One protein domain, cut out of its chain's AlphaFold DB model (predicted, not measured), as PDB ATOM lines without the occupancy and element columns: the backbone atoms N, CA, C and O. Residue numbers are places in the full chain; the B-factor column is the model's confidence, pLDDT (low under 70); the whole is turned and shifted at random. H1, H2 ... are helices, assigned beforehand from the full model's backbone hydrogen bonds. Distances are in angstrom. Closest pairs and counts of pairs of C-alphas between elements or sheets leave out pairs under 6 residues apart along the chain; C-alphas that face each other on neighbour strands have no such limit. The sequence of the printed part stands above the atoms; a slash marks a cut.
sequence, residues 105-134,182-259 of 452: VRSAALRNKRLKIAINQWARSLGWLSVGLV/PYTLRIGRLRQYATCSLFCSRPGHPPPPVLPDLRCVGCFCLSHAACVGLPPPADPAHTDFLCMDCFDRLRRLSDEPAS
ATOM      1  N   VAL A 105     171.856 138.061 142.794       53.72
ATOM      2  CA  VAL A 105     172.790 136.924 142.795       53.72
ATOM      3  C   VAL A 105     173.481 136.697 144.146       53.72
ATOM      4  O   VAL A 105     173.510 135.567 144.626       53.72
ATOM      5  N   ARG A 106     174.001 137.735 144.818       52.25
ATOM      6  CA  ARG A 106     174.706 137.540 146.106       52.25
ATOM      7  C   ARG A 106     173.760 137.392 147.297       52.25
ATOM      8  O   ARG A 106     174.012 136.570 148.177       52.25
ATOM      9  N   SER A 107     172.652 138.131 147.312       56.47
ATOM     10  CA  SER A 107     171.645 138.017 148.372       56.47
ATOM     11  C   SER A 107     170.799 136.748 148.225       56.47
ATOM     12  O   SER A 107     170.435 136.154 149.235       56.47
ATOM     13  N   ALA A 108     170.508 136.284 147.006       55.66
ATOM     14  CA  ALA A 108     169.874 134.986 146.768       55.66
ATOM     15  C   ALA A 108     170.823 133.837 147.103       55.66
ATOM     16  O   ALA A 108     170.389 132.914 147.770       55.66
ATOM     17  N   ALA A 109     172.117 133.907 146.768       58.62
ATOM     18  CA  ALA A 109     173.074 132.865 147.157       58.62
ATOM     19  C   ALA A 109     173.188 132.715 148.687       58.62
ATOM     20  O   ALA A 109     173.175 131.600 149.211       58.62
ATOM     21  N   LEU A 110     173.239 133.829 149.429       63.00
ATOM     22  CA  LEU A 110     173.286 133.781 150.894       63.00
ATOM     23  C   LEU A 110     171.953 133.306 151.502       63.00
ATOM     24  O   LEU A 110     171.966 132.516 152.449       63.00
ATOM     25  N   ARG A 111     170.812 133.721 150.929       61.72
ATOM     26  CA  ARG A 111     169.469 133.239 151.307       61.72
ATOM     27  C   ARG A 111     169.289 131.748 151.009       61.72
ATOM     28  O   ARG A 111     168.887 131.007 151.897       61.72
ATOM     29  N   ASN A 112     169.697 131.278 149.832       68.19
ATOM     30  CA  ASN A 112     169.680 129.869 149.433       68.19
ATOM     31  C   ASN A 112     170.566 129.021 150.352       68.19
ATOM     32  O   ASN A 112     170.167 127.934 150.765       68.19
ATOM     33  N   LYS A 113     171.737 129.536 150.754       71.38
ATOM     34  CA  LYS A 113     172.611 128.862 151.725       71.38
ATOM     35  C   LYS A 113     171.949 128.739 153.102       71.38
ATOM     36  O   LYS A 113     172.002 127.665 153.700       71.38
ATOM     37  N   ARG A 114     171.298 129.797 153.602       72.12
ATOM     38  CA  ARG A 114     170.567 129.772 154.885       72.12
ATOM     39  C   ARG A 114     169.347 128.854 154.840       72.12
ATOM     40  O   ARG A 114     169.150 128.083 155.775       72.12
ATOM     41  N   LEU A 115     168.591 128.881 153.746       70.12
ATOM     42  CA  LEU A 115     167.445 128.005 153.528       70.12
ATOM     43  C   LEU A 115     167.878 126.535 153.461       70.12
ATOM     44  O   LEU A 115     167.275 125.695 154.116       70.12
ATOM     45  N   LYS A 116     168.982 126.223 152.771       72.88
ATOM     46  CA  LYS A 116     169.559 124.871 152.736       72.88
ATOM     47  C   LYS A 116     169.969 124.378 154.126       72.88
ATOM     48  O   LYS A 116     169.766 123.206 154.435       72.88
ATOM     49  N   ILE A 117     170.521 125.249 154.972       74.62
ATOM     50  CA  ILE A 117     170.846 124.909 156.367       74.62
ATOM     51  C   ILE A 117     169.565 124.669 157.173       74.62
ATOM     52  O   ILE A 117     169.483 123.660 157.867       74.62
ATOM     53  N   ALA A 118     168.561 125.541 157.053       70.50
ATOM     54  CA  ALA A 118     167.286 125.406 157.760       70.50
ATOM     55  C   ALA A 118     166.534 124.125 157.357       70.50
ATOM     56  O   ALA A 118     166.094 123.380 158.226       70.50
ATOM     57  N   ILE A 119     166.472 123.816 156.057       72.75
ATOM     58  CA  ILE A 119     165.879 122.576 155.535       72.75
ATOM     59  C   ILE A 119     166.636 121.356 156.066       72.75
ATOM     60  O   ILE A 119     166.005 120.408 156.513       72.75
ATOM     61  N   ASN A 120     167.974 121.373 156.081       70.31
ATOM     62  CA  ASN A 120     168.749 120.249 156.617       70.31
ATOM     63  C   ASN A 120     168.592 120.081 158.134       70.31
ATOM     64  O   ASN A 120     168.566 118.954 158.620       70.31
ATOM     65  N   GLN A 121     168.481 121.173 158.893       74.44
ATOM     66  CA  GLN A 121     168.212 121.116 160.333       74.44
ATOM     67  C   GLN A 121     166.809 120.568 160.618       74.44
ATOM     68  O   GLN A 121     166.653 119.699 161.473       74.44
ATOM     69  N   TRP A 122     165.810 121.019 159.861       75.19
ATOM     70  CA  TRP A 122     164.439 120.532 159.967       75.19
ATOM     71  C   TRP A 122     164.315 119.058 159.548       75.19
ATOM     72  O   TRP A 122     163.767 118.256 160.300       75.19
ATOM     73  N   ALA A 123     164.923 118.660 158.429       68.94
ATOM     74  CA  ALA A 123     164.972 117.267 157.983       68.94
ATOM     75  C   ALA A 123     165.615 116.351 159.040       68.94
ATOM     76  O   ALA A 123     165.072 115.299 159.362       68.94
ATOM     77  N   ARG A 124     166.717 116.787 159.668       73.69
ATOM     78  CA  ARG A 124     167.335 116.054 160.788       73.69
ATOM     79  C   ARG A 124     166.399 115.914 161.988       73.69
ATOM     80  O   ARG A 124     166.396 114.857 162.609       73.69
ATOM     81  N   SER A 125     165.596 116.935 162.300       69.69
ATOM     82  CA  SER A 125     164.608 116.855 163.389       69.69
ATOM     83  C   SER A 125     163.489 115.841 163.118       69.69
ATOM     84  O   SER A 125     162.913 115.309 164.059       69.69
ATOM     85  N   LEU A 126     163.237 115.521 161.844       65.56
ATOM     86  CA  LEU A 126     162.295 114.486 161.408       65.56
ATOM     87  C   LEU A 126     162.953 113.110 161.185       65.56
ATOM     88  O   LEU A 126     162.317 112.204 160.655       65.56
ATOM     89  N   GLY A 127     164.222 112.938 161.572       71.06
ATOM     90  CA  GLY A 127     164.956 111.679 161.406       71.06
ATOM     91  C   GLY A 127     165.470 111.421 159.986       71.06
ATOM     92  O   GLY A 127     165.881 110.304 159.680       71.06
ATOM     93  N   TRP A 128     165.466 112.423 159.102       70.31
ATOM     94  CA  TRP A 128     165.913 112.265 157.718       70.31
ATOM     95  C   TRP A 128     167.418 112.512 157.588       70.31
ATOM     96  O   TRP A 128     167.954 113.551 157.995       70.31
ATOM     97  N   LEU A 129     168.114 111.560 156.967       44.94
ATOM     98  CA  LEU A 129     169.544 111.634 156.683       44.94
ATOM     99  C   LEU A 129     169.779 112.480 155.421       44.94
ATOM    100  O   LEU A 129     170.030 111.963 154.340       44.94
ATOM    101  N   SER A 130     169.741 113.805 155.608       48.69
ATOM    102  CA  SER A 130     170.106 114.885 154.666       48.69
ATOM    103  C   SER A 130     169.174 115.138 153.471       48.69
ATOM    104  O   SER A 130     168.721 114.207 152.819       48.69
ATOM    105  N   VAL A 131     168.932 116.433 153.185       48.12
ATOM    106  CA  VAL A 131     168.169 116.944 152.029       48.12
ATOM    107  C   VAL A 131     169.066 117.851 151.161       48.12
ATOM    108  O   VAL A 131     169.455 118.956 151.552       48.12
ATOM    109  N   GLY A 132     169.448 117.376 149.976       40.69
ATOM    110  CA  GLY A 132     170.286 118.048 148.994       40.69
ATOM    111  C   GLY A 132     169.504 119.040 148.138       40.69
ATOM    112  O   GLY A 132     168.799 118.656 147.216       40.69
ATOM    113  N   LEU A 133     169.687 120.336 148.405       41.47
ATOM    114  CA  LEU A 133     169.279 121.417 147.503       41.47
ATOM    115  C   LEU A 133     170.464 121.771 146.582       41.47
ATOM    116  O   LEU A 133     171.529 122.152 147.087       41.47
ATOM    117  N   VAL A 134     170.321 121.604 145.263       37.16
ATOM    118  CA  VAL A 134     171.354 121.964 144.269       37.16
ATOM    119  C   VAL A 134     171.195 123.433 143.860       37.16
ATOM    120  O   VAL A 134     170.084 123.930 143.720       37.16
ATOM    121  N   PRO A 182     167.494 110.783 144.003       54.00
ATOM    122  CA  PRO A 182     167.440 111.932 144.897       54.00
ATOM    123  C   PRO A 182     165.990 112.401 145.068       54.00
ATOM    124  O   PRO A 182     165.273 112.614 144.088       54.00
ATOM    125  N   TYR A 183     165.570 112.584 146.318       60.50
ATOM    126  CA  TYR A 183     164.286 113.193 146.664       60.50
ATOM    127  C   TYR A 183     164.209 114.605 146.058       60.50
ATOM    128  O   TYR A 183     165.170 115.377 146.085       60.50
ATOM    129  N   THR A 184     163.055 114.958 145.493       68.69
ATOM    130  CA  THR A 184     162.800 116.306 144.971       68.69
ATOM    131  C   THR A 184     161.678 116.935 145.780       68.69
ATOM    132  O   THR A 184     160.538 116.486 145.739       68.69
ATOM    133  N   LEU A 185     162.015 117.969 146.553       80.25
ATOM    134  CA  LEU A 185     161.049 118.694 147.371       80.25
ATOM    135  C   LEU A 185     160.300 119.701 146.498       80.25
ATOM    136  O   LEU A 185     160.912 120.621 145.949       80.25
ATOM    137  N   ARG A 186     158.980 119.549 146.380       81.56
ATOM    138  CA  ARG A 186     158.145 120.478 145.606       81.56
ATOM    139  C   ARG A 186     157.519 121.524 146.523       81.56
ATOM    140  O   ARG A 186     156.912 121.195 147.542       81.56
ATOM    141  N   ILE A 187     157.648 122.791 146.138       84.06
ATOM    142  CA  ILE A 187     157.054 123.933 146.843       84.06
ATOM    143  C   ILE A 187     155.878 124.431 146.005       84.06
ATOM    144  O   ILE A 187     156.054 124.770 144.832       84.06
ATOM    145  N   GLY A 188     154.683 124.473 146.597       76.12
ATOM    146  CA  GLY A 188     153.517 125.082 145.953       76.12
ATOM    147  C   GLY A 188     153.767 126.566 145.700       76.12
ATOM    148  O   GLY A 188     154.298 127.240 146.575       76.12
ATOM    149  N   ARG A 189     153.423 127.083 144.514       68.12
ATOM    150  CA  ARG A 189     153.741 128.474 144.111       68.12
ATOM    151  C   ARG A 189     152.545 129.417 144.140       68.12
ATOM    152  O   ARG A 189     152.725 130.629 144.168       68.12
ATOM    153  N   LEU A 190     151.332 128.875 144.137       68.19
ATOM    154  CA  LEU A 190     150.115 129.664 144.012       68.19
ATOM    155  C   LEU A 190     149.397 129.788 145.355       68.19
ATOM    156  O   LEU A 190     149.059 128.800 145.999       68.19
ATOM    157  N   ARG A 191     149.169 131.043 145.750       60.88
ATOM    158  CA  ARG A 191     148.440 131.453 146.958       60.88
ATOM    159  C   ARG A 191     147.017 131.909 146.628       60.88
ATOM    160  O   ARG A 191     146.443 132.676 147.387       60.88
ATOM    161  N   GLN A 192     146.490 131.530 145.461       56.12
ATOM    162  CA  GLN A 192     145.326 132.235 144.931       56.12
ATOM    163  C   GLN A 192     144.055 131.955 145.739       56.12
ATOM    164  O   GLN A 192     143.330 132.906 145.975       56.12
ATOM    165  N   TYR A 193     143.838 130.745 146.278       56.03
ATOM    166  CA  TYR A 193     142.704 130.447 147.175       56.03
ATOM    167  C   TYR A 193     143.017 129.207 148.025       56.03
ATOM    168  O   TYR A 193     142.783 128.078 147.598       56.03
ATOM    169  N   ALA A 194     143.616 129.367 149.203       58.69
ATOM    170  CA  ALA A 194     143.924 128.208 150.036       58.69
ATOM    171  C   ALA A 194     142.670 127.721 150.780       58.69
ATOM    172  O   ALA A 194     142.299 128.301 151.789       58.69
ATOM    173  N   THR A 195     142.068 126.619 150.332       62.03
ATOM    174  CA  THR A 195     141.684 125.517 151.231       62.03
ATOM    175  C   THR A 195     141.728 124.209 150.458       62.03
ATOM    176  O   THR A 195     140.948 123.965 149.540       62.03
ATOM    177  N   CYS A 196     142.651 123.338 150.848       69.56
ATOM    178  CA  CYS A 196     142.503 121.916 150.609       69.56
ATOM    179  C   CYS A 196     142.907 121.197 151.897       69.56
ATOM    180  O   CYS A 196     143.994 121.396 152.437       69.56
ATOM    181  N   SER A 197     141.966 120.421 152.407       69.50
ATOM    182  CA  SER A 197     142.110 119.465 153.508       69.50
ATOM    183  C   SER A 197     140.890 118.545 153.617       69.50
ATOM    184  O   SER A 197     140.837 117.776 154.562       69.50
ATOM    185  N   LEU A 198     139.936 118.629 152.669       75.38
ATOM    186  CA  LEU A 198     138.996 117.595 152.187       75.38
ATOM    187  C   LEU A 198     137.940 118.231 151.257       75.38
ATOM    188  O   LEU A 198     137.476 117.590 150.322       75.38
ATOM    189  N   PHE A 199     137.635 119.520 151.451       79.62
ATOM    190  CA  PHE A 199     136.644 120.263 150.665       79.62
ATOM    191  C   PHE A 199     137.323 121.353 149.837       79.62
ATOM    192  O   PHE A 199     137.580 122.449 150.326       79.62
ATOM    193  N   CYS A 200     137.674 121.033 148.592       84.88
ATOM    194  CA  CYS A 200     138.179 122.030 147.658       84.88
ATOM    195  C   CYS A 200     137.003 122.670 146.913       84.88
ATOM    196  O   CYS A 200     136.348 122.013 146.109       84.88
ATOM    197  N   SER A 201     136.759 123.957 147.153       80.31
ATOM    198  CA  SER A 201     135.683 124.725 146.503       80.31
ATOM    199  C   SER A 201     136.105 125.340 145.167       80.31
ATOM    200  O   SER A 201     135.490 126.299 144.700       80.31
ATOM    201  N   ARG A 202     137.208 124.871 144.572       81.00
ATOM    202  CA  ARG A 202     137.783 125.533 143.404       81.00
ATOM    203  C   ARG A 202     136.892 125.300 142.173       81.00
ATOM    204  O   ARG A 202     136.673 124.142 141.805       81.00
ATOM    205  N   PRO A 203     136.417 126.370 141.506       78.81
ATOM    206  CA  PRO A 203     135.630 126.237 140.289       78.81
ATOM    207  C   PRO A 203     136.481 125.569 139.203       78.81
ATOM    208  O   PRO A 203     137.612 125.986 138.949       78.81
ATOM    209  N   GLY A 204     135.948 124.505 138.599       77.12
ATOM    210  CA  GLY A 204     136.625 123.732 137.553       77.12
ATOM    211  C   GLY A 204     137.041 122.309 137.939       77.12
ATOM    212  O   GLY A 204     137.528 121.586 137.073       77.12
ATOM    213  N   HIS A 205     136.830 121.864 139.184       75.00
ATOM    214  CA  HIS A 205     136.912 120.430 139.486       75.00
ATOM    215  C   HIS A 205     135.627 119.718 139.032       75.00
ATOM    216  O   HIS A 205     134.538 120.135 139.433       75.00
ATOM    217  N   PRO A 206     135.722 118.662 138.202       71.31
ATOM    218  CA  PRO A 206     134.550 117.899 137.799       71.31
ATOM    219  C   PRO A 206     133.973 117.152 139.015       71.31
ATOM    220  O   PRO A 206     134.750 116.602 139.797       71.31
ATOM    221  N   PRO A 207     132.642 117.102 139.200       76.25
ATOM    222  CA  PRO A 207     132.032 116.156 140.127       76.25
ATOM    223  C   PRO A 207     132.283 114.720 139.623       76.25
ATOM    224  O   PRO A 207     132.118 114.476 138.424       76.25
ATOM    225  N   PRO A 208     132.666 113.761 140.491       77.50
ATOM    226  CA  PRO A 208     132.687 113.804 141.962       77.50
ATOM    227  C   PRO A 208     133.929 114.492 142.574       77.50
ATOM    228  O   PRO A 208     134.974 114.556 141.931       77.50
ATOM    229  N   PRO A 209     133.853 114.980 143.834       79.81
ATOM    230  CA  PRO A 209     134.982 115.628 144.503       79.81
ATOM    231  C   PRO A 209     136.183 114.679 144.583       79.81
ATOM    232  O   PRO A 209     136.160 113.668 145.280       79.81
ATOM    233  N   VAL A 210     137.245 115.018 143.855       85.75
ATOM    234  CA  VAL A 210     138.515 114.288 143.897       85.75
ATOM    235  C   VAL A 210     139.183 114.567 145.243       85.75
ATOM    236  O   VAL A 210     139.272 115.723 145.659       85.75
ATOM    237  N   LEU A 211     139.664 113.532 145.933       88.38
ATOM    238  CA  LEU A 211     140.419 113.707 147.176       88.38
ATOM    239  C   LEU A 211     141.791 114.346 146.884       88.38
ATOM    240  O   LEU A 211     142.397 114.025 145.861       88.38
ATOM    241  N   PRO A 212     142.299 115.248 147.743       91.19
ATOM    242  CA  PRO A 212     143.628 115.808 147.553       91.19
ATOM    243  C   PRO A 212     144.706 114.729 147.729       91.19
ATOM    244  O   PRO A 212     144.651 113.927 148.660       91.19
ATOM    245  N   ASP A 213     145.683 114.730 146.828       88.94
ATOM    246  CA  ASP A 213     146.704 113.693 146.659       88.94
ATOM    247  C   ASP A 213     148.072 114.084 147.241       88.94
ATOM    248  O   ASP A 213     148.882 113.215 147.564       88.94
ATOM    249  N   LEU A 214     148.336 115.380 147.428       90.88
ATOM    250  CA  LEU A 214     149.586 115.859 148.012       90.88
ATOM    251  C   LEU A 214     149.453 116.034 149.517       90.88
ATOM    252  O   LEU A 214     148.606 116.784 149.991       90.88
ATOM    253  N   ARG A 215     150.368 115.437 150.279       92.25
ATOM    254  CA  ARG A 215     150.465 115.633 151.728       92.25
ATOM    255  C   ARG A 215     151.646 116.534 152.056       92.25
ATOM    256  O   ARG A 215     152.781 116.234 151.701       92.25
ATOM    257  N   CYS A 216     151.397 117.631 152.766       92.75
ATOM    258  CA  CYS A 216     152.474 118.491 153.241       92.75
ATOM    259  C   CYS A 216     153.341 117.740 154.264       92.75
ATOM    260  O   CYS A 216     152.829 117.263 155.274       92.75
ATOM    261  N   VAL A 217     154.656 117.681 154.069       93.31
ATOM    262  CA  VAL A 217     155.588 117.056 155.027       93.31
ATOM    263  C   VAL A 217     155.693 117.881 156.323       93.31
ATOM    264  O   VAL A 217     155.962 117.346 157.393       93.31
ATOM    265  N   GLY A 218     155.444 119.193 156.240       92.38
ATOM    266  CA  GLY A 218     155.504 120.129 157.367       92.38
ATOM    267  C   GLY A 218     154.337 120.033 158.345       92.38
ATOM    268  O   GLY A 218     154.548 119.939 159.551       92.38
ATOM    269  N   CYS A 219     153.110 120.102 157.832       93.75
ATOM    270  CA  CYS A 219     151.892 120.181 158.646       93.75
ATOM    271  C   CYS A 219     150.844 119.115 158.311       93.75
ATOM    272  O   CYS A 219     149.746 119.166 158.855       93.75
ATOM    273  N   PHE A 220     151.151 118.180 157.408       92.56
ATOM    274  CA  PHE A 220     150.252 117.106 156.971       92.56
ATOM    275  C   PHE A 220     148.923 117.551 156.341       92.56
ATOM    276  O   PHE A 220     148.049 116.712 156.140       92.56
ATOM    277  N   CYS A 221     148.769 118.826 155.959       92.88
ATOM    278  CA  CYS A 221     147.613 119.247 155.167       92.88
ATOM    279  C   CYS A 221     147.602 118.559 153.790       92.88
ATOM    280  O   CYS A 221     148.662 118.270 153.226       92.88
ATOM    281  N   LEU A 222     146.400 118.288 153.276       92.44
ATOM    282  CA  LEU A 222     146.182 117.594 152.007       92.44
ATOM    283  C   LEU A 222     145.808 118.593 150.913       92.44
ATOM    284  O   LEU A 222     144.753 119.209 150.998       92.44
ATOM    285  N   SER A 223     146.609 118.714 149.860       92.06
ATOM    286  CA  SER A 223     146.382 119.652 148.758       92.06
ATOM    287  C   SER A 223     146.263 118.956 147.412       92.06
ATOM    288  O   SER A 223     146.951 117.978 147.155       92.06
ATOM    289  N   HIS A 224     145.429 119.482 146.513       90.25
ATOM    290  CA  HIS A 224     145.467 119.063 145.112       90.25
ATOM    291  C   HIS A 224     146.669 119.687 144.418       90.25
ATOM    292  O   HIS A 224     146.917 120.886 144.597       90.25
ATOM    293  N   ALA A 225     147.348 118.930 143.555       89.50
ATOM    294  CA  ALA A 225     148.432 119.450 142.716       89.50
ATOM    295  C   ALA A 225     148.041 120.737 141.972       89.50
ATOM    296  O   ALA A 225     148.741 121.749 142.069       89.50
ATOM    297  N   ALA A 226     146.862 120.755 141.346       88.56
ATOM    298  CA  ALA A 226     146.357 121.928 140.641       88.56
ATOM    299  C   ALA A 226     146.218 123.156 141.561       88.56
ATOM    300  O   ALA A 226     146.561 124.270 141.159       88.56
ATOM    301  N   CYS A 227     145.725 122.976 142.792       87.75
ATOM    302  CA  CYS A 227     145.503 124.057 143.764       87.75
ATOM    303  C   CYS A 227     146.800 124.718 144.223       87.75
ATOM    304  O   CYS A 227     146.812 125.908 144.523       87.75
ATOM    305  N   VAL A 228     147.904 123.973 144.212       88.38
ATOM    306  CA  VAL A 228     149.228 124.479 144.593       88.38
ATOM    307  C   VAL A 228     150.084 124.871 143.384       88.38
ATOM    308  O   VAL A 228     151.240 125.269 143.547       88.38
ATOM    309  N   GLY A 229     149.516 124.806 142.175       87.31
ATOM    310  CA  GLY A 229     150.203 125.145 140.930       87.31
ATOM    311  C   GLY A 229     151.202 124.094 140.461       87.31
ATOM    312  O   GLY A 229     152.103 124.415 139.689       87.31
ATOM    313  N   LEU A 230     151.090 122.865 140.957       85.75
ATOM    314  CA  LEU A 230     151.887 121.746 140.486       85.75
ATOM    315  C   LEU A 230     151.149 121.051 139.338       85.75
ATOM    316  O   LEU A 230     149.919 120.946 139.371       85.75
ATOM    317  N   PRO A 231     151.878 120.570 138.316       84.12
ATOM    318  CA  PRO A 231     151.265 119.720 137.311       84.12
ATOM    319  C   PRO A 231     150.670 118.487 138.011       84.12
ATOM    320  O   PRO A 231     151.295 117.995 138.963       84.12
ATOM    321  N   PRO A 232     149.491 118.000 137.579       77.75
ATOM    322  CA  PRO A 232     148.947 116.748 138.091       77.75
ATOM    323  C   PRO A 232     150.043 115.678 138.007       77.75
ATOM    324  O   PRO A 232     150.765 115.629 137.003       77.75
ATOM    325  N   PRO A 233     150.269 114.909 139.084       65.12
ATOM    326  CA  PRO A 233     151.398 114.000 139.135       65.12
ATOM    327  C   PRO A 233     151.285 112.992 137.993       65.12
ATOM    328  O   PRO A 233     150.293 112.284 137.870       65.12
ATOM    329  N   ALA A 234     152.325 112.924 137.162       55.12
ATOM    330  CA  ALA A 234     152.483 111.827 136.212       55.12
ATOM    331  C   ALA A 234     152.821 110.503 136.932       55.12
ATOM    332  O   ALA A 234     152.712 109.443 136.327       55.12
ATOM    333  N   ASP A 235     153.230 110.572 138.207       67.12
ATOM    334  CA  ASP A 235     153.650 109.433 139.022       67.12
ATOM    335  C   ASP A 235     153.264 109.656 140.509       67.12
ATOM    336  O   ASP A 235     153.674 110.671 141.090       67.12
ATOM    337  N   PRO A 236     152.482 108.754 141.142       64.50
ATOM    338  CA  PRO A 236     152.109 108.829 142.562       64.50
ATOM    339  C   PRO A 236     153.294 108.663 143.532       64.50
ATOM    340  O   PRO A 236     153.140 108.905 144.730       64.50
ATOM    341  N   ALA A 237     154.485 108.290 143.052       64.88
ATOM    342  CA  ALA A 237     155.673 108.072 143.880       64.88
ATOM    343  C   ALA A 237     156.373 109.360 144.378       64.88
ATOM    344  O   ALA A 237     157.415 109.287 145.033       64.88
ATOM    345  N   HIS A 238     155.850 110.553 144.082       64.38
ATOM    346  CA  HIS A 238     156.453 111.825 144.496       64.38
ATOM    347  C   HIS A 238     155.688 112.463 145.662       64.38
ATOM    348  O   HIS A 238     154.826 113.318 145.472       64.38
ATOM    349  N   THR A 239     156.030 112.038 146.880       66.31
ATOM    350  CA  THR A 239     155.266 112.297 148.113       66.31
ATOM    351  C   THR A 239     155.674 113.546 148.895       66.31
ATOM    352  O   THR A 239     154.959 113.947 149.813       66.31
ATOM    353  N   ASP A 240     156.799 114.181 148.556       84.25
ATOM    354  CA  ASP A 240     157.370 115.240 149.394       84.25
ATOM    355  C   ASP A 240     156.962 116.634 148.905       84.25
ATOM    356  O   ASP A 240     157.607 117.272 148.063       84.25
ATOM    357  N   PHE A 241     155.860 117.120 149.470       91.56
ATOM    358  CA  PHE A 241     155.303 118.447 149.226       91.56
ATOM    359  C   PHE A 241     155.436 119.339 150.472       91.56
ATOM    360  O   PHE A 241     155.237 118.888 151.599       91.56
ATOM    361  N   LEU A 242     155.734 120.627 150.296       93.25
ATOM    362  CA  LEU A 242     155.575 121.641 151.345       93.25
ATOM    363  C   LEU A 242     154.512 122.657 150.931       93.25
ATOM    364  O   LEU A 242     154.626 123.303 149.886       93.25
ATOM    365  N   CYS A 243     153.505 122.836 151.788       91.75
ATOM    366  CA  CYS A 243     152.518 123.892 151.609       91.75
ATOM    367  C   CYS A 243     153.159 125.273 151.776       91.75
ATOM    368  O   CYS A 243     154.200 125.421 152.424       91.75
ATOM    369  N   MET A 244     152.511 126.291 151.206       87.75
ATOM    370  CA  MET A 244     153.034 127.656 151.220       87.75
ATOM    371  C   MET A 244     153.261 128.168 152.647       87.75
ATOM    372  O   MET A 244     154.281 128.790 152.908       87.75
ATOM    373  N   ASP A 245     152.381 127.841 153.597       89.88
ATOM    374  CA  ASP A 245     152.530 128.296 154.984       89.88
ATOM    375  C   ASP A 245     153.712 127.629 155.701       89.88
ATOM    376  O   ASP A 245     154.439 128.282 156.453       89.88
ATOM    377  N   CYS A 246     153.955 126.337 155.449       91.69
ATOM    378  CA  CYS A 246     155.141 125.652 155.964       91.69
ATOM    379  C   CYS A 246     156.419 126.182 155.311       91.69
ATOM    380  O   CYS A 246     157.425 126.357 156.000       91.69
ATOM    381  N   PHE A 247     156.380 126.478 154.012       90.50
ATOM    382  CA  PHE A 247     157.497 127.097 153.310       90.50
ATOM    383  C   PHE A 247     157.791 128.511 153.836       90.50
ATOM    384  O   PHE A 247     158.937 128.813 154.167       90.50
ATOM    385  N   ASP A 248     156.770 129.352 154.007       88.44
ATOM    386  CA  ASP A 248     156.891 130.699 154.571       88.44
ATOM    387  C   ASP A 248     157.417 130.655 156.010       88.44
ATOM    388  O   ASP A 248     158.273 131.458 156.387       88.44
ATOM    389  N   ARG A 249     156.969 129.684 156.817       91.38
ATOM    390  CA  ARG A 249     157.498 129.458 158.169       91.38
ATOM    391  C   ARG A 249     158.979 129.080 158.135       91.38
ATOM    392  O   ARG A 249     159.761 129.664 158.883       91.38
ATOM    393  N   LEU A 250     159.382 128.157 157.260       89.38
ATOM    394  CA  LEU A 250     160.791 127.787 157.074       89.38
ATOM    395  C   LEU A 250     161.636 128.979 156.613       89.38
ATOM    396  O   LEU A 250     162.751 129.173 157.098       89.38
ATOM    397  N   ARG A 251     161.093 129.813 155.723       87.56
ATOM    398  CA  ARG A 251     161.749 131.030 155.244       87.56
ATOM    399  C   ARG A 251     161.947 132.048 156.370       87.56
ATOM    400  O   ARG A 251     163.070 132.505 156.555       87.56
ATOM    401  N   ARG A 252     160.918 132.328 157.179       86.69
ATOM    402  CA  ARG A 252     161.030 133.221 158.349       86.69
ATOM    403  C   ARG A 252     162.076 132.722 159.342       86.69
ATOM    404  O   ARG A 252     162.944 133.484 159.748       86.69
ATOM    405  N   LEU A 253     162.065 131.423 159.648       85.69
ATOM    406  CA  LEU A 253     163.088 130.817 160.501       85.69
ATOM    407  C   LEU A 253     164.494 130.993 159.918       85.69
ATOM    408  O   LEU A 253     165.441 131.155 160.683       85.69
ATOM    409  N   SER A 254     164.644 130.977 158.587       80.19
ATOM    410  CA  SER A 254     165.927 131.182 157.904       80.19
ATOM    411  C   SER A 254     166.439 132.629 157.956       80.19
ATOM    412  O   SER A 254     167.658 132.829 157.964       80.19
ATOM    413  N   ASP A 255     165.526 133.600 158.032       77.44
ATOM    414  CA  ASP A 255     165.820 135.036 158.051       77.44
ATOM    415  C   ASP A 255     166.124 135.560 159.469       77.44
ATOM    416  O   ASP A 255     166.926 136.487 159.605       77.44
ATOM    417  N   GLU A 256     165.579 134.926 160.514       77.12
ATOM    418  CA  GLU A 256     165.866 135.261 161.916       77.12
ATOM    419  C   GLU A 256     167.374 135.147 162.246       77.12
ATOM    420  O   GLU A 256     168.004 134.117 161.954       77.12
ATOM    421  N   PRO A 257     167.981 136.182 162.864       71.44
ATOM    422  CA  PRO A 257     169.380 136.153 163.266       71.44
ATOM    423  C   PRO A 257     169.621 135.032 164.286       71.44
ATOM    424  O   PRO A 257     168.815 134.771 165.176       71.44
ATOM    425  N   ALA A 258     170.773 134.365 164.177       60.47
ATOM    426  CA  ALA A 258     171.124 133.218 165.019       60.47
ATOM    427  C   ALA A 258     171.117 133.518 166.534       60.47
ATOM    428  O   ALA A 258     171.085 132.582 167.328       60.47
ATOM    429  N   SER A 259     171.102 134.794 166.934       60.22
ATOM    430  CA  SER A 259     171.053 135.231 168.330       60.22
ATOM    431  C   SER A 259     169.729 134.929 169.045       60.22
ATOM    432  O   SER A 259     169.724 134.936 170.268       60.22
TER     433      SER A 259
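This is residues 105 to 134 and 182 to 259 of the 452 residues of the protein "MBD domain-containing protein" of Amphibalanus amphitrite (UniProt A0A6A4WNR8). Little of this domain is regular structure: helix H1 stands across one end, shorter helix H2 meets H1's middle with its last turns, like the stem of a T, and the long looped stretch of residues 182 to 243 makes the other end. The printed part has 108 residues, with H1 then H2 along it and no named strand; the class is all helix, though the named elements hold only 33 residues. It is only just compact, close to loose, with a radius of gyration of the C-alphas of 15.4 A, and elongated, spanning 50 by 27 by 25 A.

H1, residues 105 to 125, begins at C-alpha 105 (172.790, 136.924, 142.795) and is 29.9 A long. H2, residues 244 to 255, is 16.3 A long and ends at C-alpha 255 (165.820, 135.036, 158.051).

Residues 105 to 110 of H1 stand free. H1 touches H2 with residues 111 to 119 alone; the closest C-alphas, of Leu 115 and Ser 254, are 5.6 A apart. Their lines are only just about perpendicular, at 71 degrees. In H1 and H2 every O i to N i+4 pair is within hydrogen-bond range. Residues 186 to 187 pair with 241 to 242, parallel.

The farthest C-alphas, of Pro 207 and Ser 259, are 51.8 A apart. Residues 135 to 181 are not printed; the gap across this cut is 10.8 A between C-alphas 134 and 182. The pLDDT is under 70 in 38 residues, among them 105 to 112 and 189 to 197.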